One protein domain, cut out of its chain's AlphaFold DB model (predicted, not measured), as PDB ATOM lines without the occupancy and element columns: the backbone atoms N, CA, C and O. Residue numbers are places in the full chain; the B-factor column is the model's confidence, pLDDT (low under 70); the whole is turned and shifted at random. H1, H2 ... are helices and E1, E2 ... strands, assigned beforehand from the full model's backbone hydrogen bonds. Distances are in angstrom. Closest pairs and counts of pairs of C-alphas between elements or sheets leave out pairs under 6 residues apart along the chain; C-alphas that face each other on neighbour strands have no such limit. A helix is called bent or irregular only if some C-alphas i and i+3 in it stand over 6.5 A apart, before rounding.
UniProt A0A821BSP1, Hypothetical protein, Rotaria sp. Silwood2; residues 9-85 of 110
ATOM      1  N   ILE A   9      46.304  42.546 -32.403       90.25
ATOM      2  CA  ILE A   9      46.118  41.215 -32.989       90.25
ATOM      3  C   ILE A   9      46.272  41.302 -34.504       90.25
ATOM      4  O   ILE A   9      45.665  42.155 -35.150       90.25
ATOM      5  N   LEU A  10      47.061  40.385 -35.063       89.94
ATOM      6  CA  LEU A  10      47.155  40.165 -36.503       89.94
ATOM      7  C   LEU A  10      46.283  38.962 -36.876       89.94
ATOM      8  O   LEU A  10      46.559  37.840 -36.447       89.94
ATOM      9  N   ASN A  11      45.231  39.198 -37.658       85.88
ATOM     10  CA  ASN A  11      44.343  38.162 -38.168       85.88
ATOM     11  C   ASN A  11      44.797  37.688 -39.560       85.88
ATOM     12  O   ASN A  11      45.103  38.494 -40.434       85.88
ATOM     13  N   ARG A  12      44.844  36.363 -39.744       82.00
ATOM     14  CA  ARG A  12      45.160  35.673 -41.013       82.00
ATOM     15  C   ARG A  12      44.250  34.462 -41.266       82.00
ATOM     16  O   ARG A  12      44.559  33.645 -42.130       82.00
ATOM     17  N   PHE A  13      43.185  34.281 -40.479       71.94
ATOM     18  CA  PHE A  13      42.385  33.051 -40.527       71.94
ATOM     19  C   PHE A  13      41.473  32.968 -41.761       71.94
ATOM     20  O   PHE A  13      41.266  31.876 -42.292       71.94
ATOM     21  N   ASP A  14      40.989  34.106 -42.258       64.31
ATOM     22  CA  ASP A  14      39.994  34.164 -43.330       64.31
ATOM     23  C   ASP A  14      40.673  34.367 -44.691       64.31
ATOM     24  O   ASP A  14      40.642  35.438 -45.289       64.31
ATOM     25  N   VAL A  15      41.328  33.324 -45.205       57.56
ATOM     26  CA  VAL A  15      41.826  33.356 -46.589       57.56
ATOM     27  C   VAL A  15      40.635  33.192 -47.537       57.56
ATOM     28  O   VAL A  15      39.783  32.332 -47.304       57.56
ATOM     29  N   ALA A  16      40.593  33.984 -48.613       54.00
ATOM     30  CA  ALA A  16      39.533  34.079 -49.629       54.00
ATOM     31  C   ALA A  16      39.256  32.798 -50.455       54.00
ATOM     32  O   ALA A  16      38.807  32.875 -51.597       54.00
ATOM     33  N   ASN A  17      39.553  31.613 -49.923       54.84
ATOM     34  CA  ASN A  17      39.375  30.354 -50.622       54.84
ATOM     35  C   ASN A  17      38.081  29.669 -50.160       54.84
ATOM     36  O   ASN A  17      37.881  29.434 -48.968       54.84
ATOM     37  N   TYR A  18      37.225  29.302 -51.116       49.62
ATOM     38  CA  TYR A  18      35.909  28.671 -50.911       49.62
ATOM     39  C   TYR A  18      35.966  27.388 -50.043       49.62
ATOM     40  O   TYR A  18      34.982  26.981 -49.430       49.62
ATOM     41  N   PHE A  19      37.152  26.782 -49.926       51.59
ATOM     42  CA  PHE A  19      37.452  25.615 -49.093       51.59
ATOM     43  C   PHE A  19      37.482  25.883 -47.574       51.59
ATOM     44  O   PHE A  19      37.499  24.932 -46.793       51.59
ATOM     45  N   ASN A  20      37.459  27.145 -47.131       63.50
ATOM     46  CA  ASN A  20      37.603  27.482 -45.710       63.50
ATOM     47  C   ASN A  20      36.314  27.375 -44.887       63.50
ATOM     48  O   ASN A  20      36.396  27.398 -43.662       63.50
ATOM     49  N   SER A  21      35.144  27.167 -45.497       69.88
ATOM     50  CA  SER A  21      33.868  27.041 -44.767       69.88
ATOM     51  C   SER A  21      33.884  25.947 -43.686       69.88
ATOM     52  O   SER A  21      33.309  26.119 -42.612       69.88
ATOM     53  N   VAL A  22      34.619  24.852 -43.915       75.44
ATOM     54  CA  VAL A  22      34.801  23.768 -42.934       75.44
ATOM     55  C   VAL A  22      35.644  24.210 -41.736       75.44
ATOM     56  O   VAL A  22      35.406  23.745 -40.621       75.44
ATOM     57  N   LEU A  23      36.629  25.089 -41.948       75.44
ATOM     58  CA  LEU A  23      37.476  25.632 -40.885       75.44
ATOM     59  C   LEU A  23      36.721  26.673 -40.059       75.44
ATOM     60  O   LEU A  23      36.822  26.643 -38.834       75.44
ATOM     61  N   LEU A  24      35.900  27.504 -40.711       77.69
ATOM     62  CA  LEU A  24      35.035  28.482 -40.042       77.69
ATOM     63  C   LEU A  24      34.027  27.817 -39.090       77.69
ATOM     64  O   LEU A  24      33.637  28.405 -38.086       77.69
ATOM     65  N   ALA A  25      33.626  26.573 -39.366       80.88
ATOM     66  CA  ALA A  25      32.724  25.805 -38.510       80.88
ATOM     67  C   ALA A  25      33.423  25.085 -37.338       80.88
ATOM     68  O   ALA A  25      32.757  24.426 -36.534       80.88
ATOM     69  N   LYS A  26      34.760  25.130 -37.232       86.88
ATOM     70  CA  LYS A  26      35.466  24.412 -36.165       86.88
ATOM     71  C   LYS A  26      35.303  25.129 -34.819       86.88
ATOM     72  O   LYS A  26      35.453  26.347 -34.770       86.88
ATOM     73  N   PRO A  27      35.127  24.388 -33.705       89.69
ATOM     74  CA  PRO A  27      34.984  24.987 -32.374       89.69
ATOM     75  C   PRO A  27      36.116  25.954 -32.016       89.69
ATOM     76  O   PRO A  27      35.859  27.051 -31.537       89.69
ATOM     77  N   TRP A  28      37.360  25.599 -32.352       88.69
ATOM     78  CA  TRP A  28      38.516  26.457 -32.088       88.69
ATOM     79  C   TRP A  28      38.443  27.800 -32.829       88.69
ATOM     80  O   TRP A  28      38.937  28.797 -32.311       88.69
ATOM     81  N   TYR A  29      37.838  27.848 -34.021       86.69
ATOM     82  CA  TYR A  29      37.679  29.091 -34.773       86.69
ATOM     83  C   TYR A  29      36.598  29.957 -34.124       86.69
ATOM     84  O   TYR A  29      36.835  31.134 -33.857       86.69
ATOM     85  N   CYS A  30      35.457  29.362 -33.764       86.00
ATOM     86  CA  CYS A  30      34.401  30.046 -33.014       86.00
ATOM     87  C   CYS A  30      34.922  30.642 -31.694       86.00
ATOM     88  O   CYS A  30      34.618  31.793 -31.378       86.00
ATOM     89  N   ASP A  31      35.759  29.900 -30.962       90.06
ATOM     90  CA  ASP A  31      36.381  30.368 -29.719       90.06
ATOM     91  C   ASP A  31      37.294  31.581 -29.955       90.06
ATOM     92  O   ASP A  31      37.312  32.517 -29.149       90.06
ATOM     93  N   ILE A  32      38.042  31.593 -31.065       89.00
ATOM     94  CA  ILE A  32      38.885  32.729 -31.466       89.00
ATOM     95  C   ILE A  32      38.023  33.936 -31.828       89.00
ATOM     96  O   ILE A  32      38.292  35.029 -31.332       89.00
ATOM     97  N   VAL A  33      36.967  33.758 -32.625       87.62
ATOM     98  CA  VAL A  33      36.035  34.840 -32.981       87.62
ATOM     99  C   VAL A  33      35.417  35.452 -31.722       87.62
ATOM    100  O   VAL A  33      35.436  36.670 -31.552       87.62
ATOM    101  N   GLN A  34      34.934  34.619 -30.797       89.38
ATOM    102  CA  GLN A  34      34.335  35.074 -29.541       89.38
ATOM    103  C   GLN A  34      35.356  35.713 -28.590       89.38
ATOM    104  O   GLN A  34      35.026  36.564 -27.761       89.38
ATOM    105  N   TYR A  35      36.610  35.279 -28.637       89.75
ATOM    106  CA  TYR A  35      37.680  35.944 -27.909       89.75
ATOM    107  C   TYR A  35      37.947  37.334 -28.484       89.75
ATOM    108  O   TYR A  35      37.909  38.302 -27.733       89.75
ATOM    109  N   CYS A  36      38.128  37.442 -29.799       88.69
ATOM    110  CA  CYS A  36      38.376  38.706 -30.484       88.69
ATOM    111  C   CYS A  36      37.232  39.710 -30.292       88.69
ATOM    112  O   CYS A  36      37.502  40.872 -30.013       88.69
ATOM    113  N   SER A  37      35.969  39.270 -30.341       87.19
ATOM    114  CA  SER A  37      34.810  40.159 -30.154       87.19
ATOM    115  C   SER A  37      34.690  40.750 -28.745       87.19
ATOM    116  O   SER A  37      34.042  41.776 -28.558       87.19
ATOM    117  N   ARG A  38      35.311  40.119 -27.740       87.88
ATOM    118  CA  ARG A  38      35.338  40.616 -26.354       87.88
ATOM    119  C   ARG A  38      36.517  41.538 -26.069       87.88
ATOM    120  O   ARG A  38      36.538  42.187 -25.024       87.88
ATOM    121  N   LEU A  39      37.516  41.570 -26.944       84.56
ATOM    122  CA  LEU A  39      38.702  42.387 -26.744       84.56
ATOM    123  C   LEU A  39      38.450  43.813 -27.215       84.56
ATOM    124  O   LEU A  39      37.923  44.052 -28.292       84.56
ATOM    125  N   GLN A  40      38.929  44.773 -26.430       81.69
ATOM    126  CA  GLN A  40      38.966  46.189 -26.813       81.69
ATOM    127  C   GLN A  40      40.272  46.557 -27.541       81.69
ATOM    128  O   GLN A  40      40.654  47.723 -27.608       81.69
ATOM    129  N   THR A  41      41.002  45.554 -28.037       89.12
ATOM    130  CA  THR A  41      42.291  45.744 -28.708       89.12
ATOM    131  C   THR A  41      42.110  45.986 -30.202       89.12
ATOM    132  O   THR A  41      41.086  45.639 -30.787       89.12
ATOM    133  N   SER A  42      43.113  46.586 -30.842       89.88
ATOM    134  CA  SER A  42      43.067  46.795 -32.289       89.88
ATOM    135  C   SER A  42      43.388  45.495 -33.023       89.88
ATOM    136  O   SER A  42      44.397  44.847 -32.750       89.88
ATOM    137  N   ILE A  43      42.546  45.139 -33.990       89.31
ATOM    138  CA  ILE A  43      42.759  43.985 -34.870       89.31
ATOM    139  C   ILE A  43      43.103  44.489 -36.273       89.31
ATOM    140  O   ILE A  43      42.403  45.356 -36.815       89.31
ATOM    141  N   ILE A  44      44.194  43.961 -36.834       88.44
ATOM    142  CA  ILE A  44      44.600  44.154 -38.228       88.44
ATOM    143  C   ILE A  44      44.360  42.850 -38.972       88.44
ATOM    144  O   ILE A  44      44.959  41.828 -38.642       88.44
ATOM    145  N   ASP A  45      43.521  42.908 -39.996       83.81
ATOM    146  CA  ASP A  45      43.353  41.806 -40.934       83.81
ATOM    147  C   ASP A  45      44.409  41.869 -42.031       83.81
ATOM    148  O   ASP A  45      44.783  42.962 -42.461       83.81
ATOM    149  N   VAL A  46      44.894  40.728 -42.507       83.31
ATOM    150  CA  VAL A  46      45.942  40.673 -43.533       83.31
ATOM    151  C   VAL A  46      45.551  39.644 -44.592       83.31
ATOM    152  O   VAL A  46      45.288  38.502 -44.249       83.31
ATOM    153  N   ASP A  47      45.640  39.984 -45.882       75.81
ATOM    154  CA  ASP A  47      44.865  39.338 -46.974       75.81
ATOM    155  C   ASP A  47      43.374  39.444 -46.736       75.81
ATOM    156  O   ASP A  47      42.820  38.763 -45.881       75.81
ATOM    157  N   LEU A  48      42.697  40.256 -47.538       66.31
ATOM    158  CA  LEU A  48      41.263  40.407 -47.367       66.31
ATOM    159  C   LEU A  48      40.522  39.166 -47.880       66.31
ATOM    160  O   LEU A  48      40.674  38.824 -49.057       66.31
ATOM    161  N   PRO A  49      39.648  38.546 -47.067       55.41
ATOM    162  CA  PRO A  49      38.607  37.684 -47.600       55.41
ATOM    163  C   PRO A  49      37.619  38.514 -48.424       55.41
ATOM    164  O   PRO A  49      37.330  39.673 -48.103       55.41
ATOM    165  N   VAL A  50      37.090  37.898 -49.481       58.62
ATOM    166  CA  VAL A  50      36.209  38.556 -50.455       58.62
ATOM    167  C   VAL A  50      34.780  38.748 -49.924       58.62
ATOM    168  O   VAL A  50      34.130  39.687 -50.364       58.62
ATOM    169  N   ASP A  51      34.323  37.994 -48.912       56.44
ATOM    170  CA  ASP A  51      32.964  38.131 -48.359       56.44
ATOM    171  C   ASP A  51      32.853  37.804 -46.855       56.44
ATOM    172  O   ASP A  51      33.572  36.959 -46.328       56.44
ATOM    173  N   SER A  52      31.920  38.501 -46.183       57.06
ATOM    174  CA  SER A  52      31.383  38.273 -44.820       57.06
ATOM    175  C   SER A  52      32.387  37.877 -43.724       57.06
ATOM    176  O   SER A  52      32.568  36.696 -43.427       57.06
ATOM    177  N   ARG A  53      32.975  38.872 -43.046       67.06
ATOM    178  CA  ARG A  53      33.899  38.642 -41.920       67.06
ATOM    179  C   ARG A  53      33.183  38.383 -40.601       67.06
ATOM    180  O   ARG A  53      32.291  39.145 -40.219       67.06
ATOM    181  N   ALA A  54      33.664  37.375 -39.874       73.94
ATOM    182  CA  ALA A  54      33.230  37.073 -38.511       73.94
ATOM    183  C   ALA A  54      33.924  37.954 -37.452       73.94
ATOM    184  O   ALA A  54      33.346  38.201 -36.396       73.94
ATOM    185  N   ILE A  55      35.142  38.440 -37.731       80.38
ATOM    186  CA  ILE A  55      35.926  39.293 -36.824       80.38
ATOM    187  C   ILE A  55      35.907  40.742 -37.319       80.38
ATOM    188  O   ILE A  55      36.276  41.028 -38.458       80.38
ATOM    189  N   GLU A  56      35.505  41.666 -36.446       84.06
ATOM    190  CA  GLU A  56      35.561  43.099 -36.728       84.06
ATOM    191  C   GLU A  56      36.997  43.617 -36.630       84.06
ATOM    192  O   GLU A  56      37.664  43.473 -35.605       84.06
ATOM    193  N   CYS A  57      37.476  44.221 -37.718       84.31
ATOM    194  CA  CYS A  57      38.842  44.714 -37.813       84.31
ATOM    195  C   CYS A  57      38.866  46.239 -37.913       84.31
ATOM    196  O   CYS A  57      38.071  46.857 -38.621       84.31
ATOM    197  N   LYS A  58      39.831  46.860 -37.228       88.19
ATOM    198  CA  LYS A  58      40.048  48.312 -37.292       88.19
ATOM    199  C   LYS A  58      40.797  48.698 -38.563       88.19
ATOM    200  O   LYS A  58      40.534  49.747 -39.160       88.19
ATOM    201  N   TYR A  59      41.734  47.843 -38.965       87.44
ATOM    202  CA  TYR A  59      42.546  48.024 -40.153       87.44
ATOM    203  C   TYR A  59      42.636  46.730 -40.954       87.44
ATOM    204  O   TYR A  59      42.486  45.634 -40.421       87.44
ATOM    205  N   SER A  60      42.930  46.890 -42.233       84.19
ATOM    206  CA  SER A  60      43.029  45.817 -43.205       84.19
ATOM    207  C   SER A  60      44.242  46.051 -44.091       84.19
ATOM    208  O   SER A  60      44.342  47.107 -44.708       84.19
ATOM    209  N   LEU A  61      45.151  45.086 -44.167       84.06
ATOM    210  CA  LEU A  61      46.338  45.118 -45.009       84.06
ATOM    211  C   LEU A  61      46.145  44.191 -46.208       84.06
ATOM    212  O   LEU A  61      46.029  42.973 -46.062       84.06
ATOM    213  N   VAL A  62      46.136  44.773 -47.401       79.31
ATOM    214  CA  VAL A  62      45.949  44.035 -48.653       79.31
ATOM    215  C   VAL A  62      47.296  43.891 -49.340       79.31
ATOM    216  O   VAL A  62      47.888  44.909 -49.714       79.31
ATOM    217  N   PRO A  63      47.809  42.665 -49.509       73.88
ATOM    218  CA  PRO A  63      48.909  42.442 -50.424       73.88
ATOM    219  C   PRO A  63      48.380  42.603 -51.851       73.88
ATOM    220  O   PRO A  63      47.456  41.896 -52.246       73.88
ATOM    221  N   LEU A  64      48.985  43.508 -52.626       68.88
ATOM    222  CA  LEU A  64      48.627  43.764 -54.028       68.88
ATOM    223  C   LEU A  64      47.194  44.271 -54.275       68.88
ATOM    224  O   LEU A  64      46.390  44.468 -53.367       68.88
ATOM    225  N   LEU A  65      46.888  44.512 -55.556       62.34
ATOM    226  CA  LEU A  65      45.535  44.777 -56.046       62.34
ATOM    227  C   LEU A  65      44.688  43.508 -55.998       62.34
ATOM    228  O   LEU A  65      44.384  42.907 -57.027       62.34
ATOM    229  N   ILE A  66      44.291  43.084 -54.811       56.56
ATOM    230  CA  ILE A  66      43.143  42.193 -54.723       56.56
ATOM    231  C   ILE A  66      41.909  43.077 -54.880       56.56
ATOM    232  O   ILE A  66      41.808  44.131 -54.248       56.56
ATOM    233  N   LEU A  67      41.004  42.664 -55.771       53.56
ATOM    234  CA  LEU A  67      39.664  43.221 -55.924       53.56
ATOM    235  C   LEU A  67      38.964  43.134 -54.568       53.56
ATOM    236  O   LEU A  67      38.329  42.137 -54.232       53.56
ATOM    237  N   VAL A  68      39.116  44.177 -53.760       52.91
ATOM    238  CA  VAL A  68      38.303  44.338 -52.571       52.91
ATOM    239  C   VAL A  68      36.908  44.596 -53.097       52.91
ATOM    240  O   VAL A  68      36.638  45.661 -53.653       52.91
ATOM    241  N   SER A  69      36.019  43.618 -52.952       52.72
ATOM    242  CA  SER A  69      34.597  43.912 -53.003       52.72
ATOM    243  C   SER A  69      34.338  44.906 -51.872       52.72
ATOM    244  O   SER A  69      34.239  44.537 -50.701       52.72
ATOM    245  N   MET A  70      34.289  46.198 -52.212       52.72
ATOM    246  CA  MET A  70      34.066  47.317 -51.281       52.72
ATOM    247  C   MET A  70      32.703  47.225 -50.564       52.72
ATOM    248  O   MET A  70      32.365  48.083 -49.756       52.72
ATOM    249  N   SER A  71      31.917  46.190 -50.868       52.59
ATOM    250  CA  SER A  71      30.637  45.858 -50.247       52.59
ATOM    251  C   SER A  71      30.778  45.111 -48.912       52.59
ATOM    252  O   SER A  71      29.806  44.968 -48.168       52.59
ATOM    253  N   SER A  72      31.970  44.609 -48.579       61.06
ATOM    254  CA  SER A  72      32.146  43.797 -47.377       61.06
ATOM    255  C   SER A  72      32.156  44.658 -46.105       61.06
ATOM    256  O   SER A  72      32.901  45.629 -45.958       61.06
ATOM    257  N   LYS A  73      31.262  44.307 -45.177       61.91
ATOM    258  CA  LYS A  73      31.167  44.905 -43.840       61.91
ATOM    259  C   LYS A  73      32.333  44.391 -42.980       61.91
ATOM    260  O   LYS A  73      32.813  43.283 -43.198       61.91
ATOM    261  N   ASN A  74      32.756  45.176 -41.986       71.88
ATOM    262  CA  ASN A  74      33.787  44.819 -40.990       71.88
ATOM    263  C   ASN A  74      35.257  44.851 -41.472       71.88
ATOM    264  O   ASN A  74      36.129  44.269 -40.832       71.88
ATOM    265  N   ILE A  75      35.555  45.557 -42.572       74.56
ATOM    266  CA  ILE A  75      36.922  45.677 -43.124       74.56
ATOM    267  C   ILE A  75      37.777  46.737 -42.404       74.56
ATOM    268  O   ILE A  75      39.009  46.662 -42.407       74.56
ATOM    269  N   GLY A  76      37.151  47.731 -41.776       80.75
ATOM    270  CA  GLY A  76      37.873  48.871 -41.218       80.75
ATOM    271  C   GLY A  76      38.606  49.675 -42.298       80.75
ATOM    272  O   GLY A  76      38.211  49.693 -43.465       80.75
ATOM    273  N   ARG A  77      39.684  50.374 -41.920       84.81
ATOM    274  CA  ARG A  77      40.484  51.172 -42.866       84.81
ATOM    275  C   ARG A  77      41.480  50.290 -43.625       84.81
ATOM    276  O   ARG A  77      42.271  49.571 -43.021       84.81
ATOM    277  N   ILE A  78      41.470  50.413 -44.949       80.94
ATOM    278  CA  ILE A  78      42.290  49.617 -45.867       80.94
ATOM    279  C   ILE A  78      43.655  50.282 -46.091       80.94
ATOM    280  O   ILE A  78      43.732  51.482 -46.349       80.94
ATOM    281  N   TYR A  79      44.715  49.481 -46.038       82.44
ATOM    282  CA  TYR A  79      46.079  49.820 -46.432       82.44
ATOM    283  C   TYR A  79      46.540  48.861 -47.526       82.44
ATOM    284  O   TYR A  79      46.372  47.646 -47.415       82.44
ATOM    285  N   LEU A  80      47.146  49.415 -48.573       79.50
ATOM    286  CA  LEU A  80      47.750  48.646 -49.652       79.50
ATOM    287  C   LEU A  80      49.226  48.392 -49.330       79.50
ATOM    288  O   LEU A  80      49.973  49.333 -49.062       79.50
ATOM    289  N   CYS A  81      49.638  47.128 -49.362       81.56
ATOM    290  CA  CYS A  81      51.024  46.720 -49.190       81.56
ATOM    291  C   CYS A  81      51.669  46.488 -50.559       81.56
ATOM    292  O   CYS A  81      51.235  45.612 -51.316       81.56
ATOM    293  N   ASP A  82      52.709  47.265 -50.868       80.31
ATOM    294  CA  ASP A  82      53.570  46.994 -52.016       80.31
ATOM    295  C   ASP A  82      54.499  45.818 -51.691       80.31
ATOM    296  O   ASP A  82      55.308  45.876 -50.767       80.31
ATOM    297  N   LEU A  83      54.367  44.743 -52.463       81.00
ATOM    298  CA  LEU A  83      55.192  43.543 -52.344       81.00
ATOM    299  C   LEU A  83      56.394  43.545 -53.311       81.00
ATOM    300  O   LEU A  83      57.100  42.545 -53.416       81.00
ATOM    301  N   GLY A  84      56.631  44.641 -54.039       81.44
ATOM    302  CA  GLY A  84      57.776  44.793 -54.940       81.44
ATOM    303  C   GLY A  84      57.597  44.125 -56.306       81.44
ATOM    304  O   GLY A  84      58.579  43.806 -56.984       81.44
ATOM    305  N   PHE A  85      56.353  43.894 -56.736       78.56
ATOM    306  CA  PHE A  85      56.081  43.311 -58.049       78.56
ATOM    307  C   PHE A  85      56.425  44.294 -59.168       78.56
ATOM    308  O   PHE A  85      56.014  45.453 -59.176       78.56
TER     309      PHE A  85
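Overview. This is residues 9 to 85 of the 110 residues of the protein "Hypothetical protein" of Rotaria sp. Silwood2 (UniProt A0A821BSP1). A twisted sheet of parallel strands, ordered E1 E2 E3 E4, has H1 and H2 beyond its E1 edge as an open corner; links 47 to 58 and 64 to 76 loop over one face. The 77 printed residues run E1 H1 H2 E2 E3 E4, mixed class, under half in named elements. It is compact, radius of gyration of the C-alphas 12.5 A, spans 38 by 30 by 23 A.

Along the chain. E1 is residues 9 to 11, from C-alpha 9 at (46.118, 41.215, -32.989); E2 is residues 42 to 46; E3 is residues 59 to 63; E4 is residues 77 to 81, ending with C-alpha 81 at (51.024, 46.720, -49.190). H1 is 18 to 24, only just irregular, C-alphas 19 and 22 being 7.0 A apart; H2 is 27 to 38, 16.8 A long.

Arrangement. N 11 and O 44 (2.8 A), N 61 and O 45 (2.7 A), N 79 and O 60 (2.7 A) are within hydrogen-bond range. E1, H1, H2, E2 form a strand-helix-strand unit, parallel neighbours joined through helices, its crossover right-handed. H1 and H2 are close but not clearly touching, closest C-alphas Leu 23 and Tyr 29, 7.0 A, about perpendicular at 78 degrees. H1 is not on the sheet; H2 only just not, with 4 pairs of C-alphas within 10 A. O i to N i+4 pairs within range: H1 1 of 3, with 2 of 4 at i+3; H2 7 of 8.

Size, cuts and confidence. The printed part has no cut. The links E2 to E3 and E3 to E4 are long. pLDDT is under 70 at residues 14 to 21, 48 to 53 and 64 to 73.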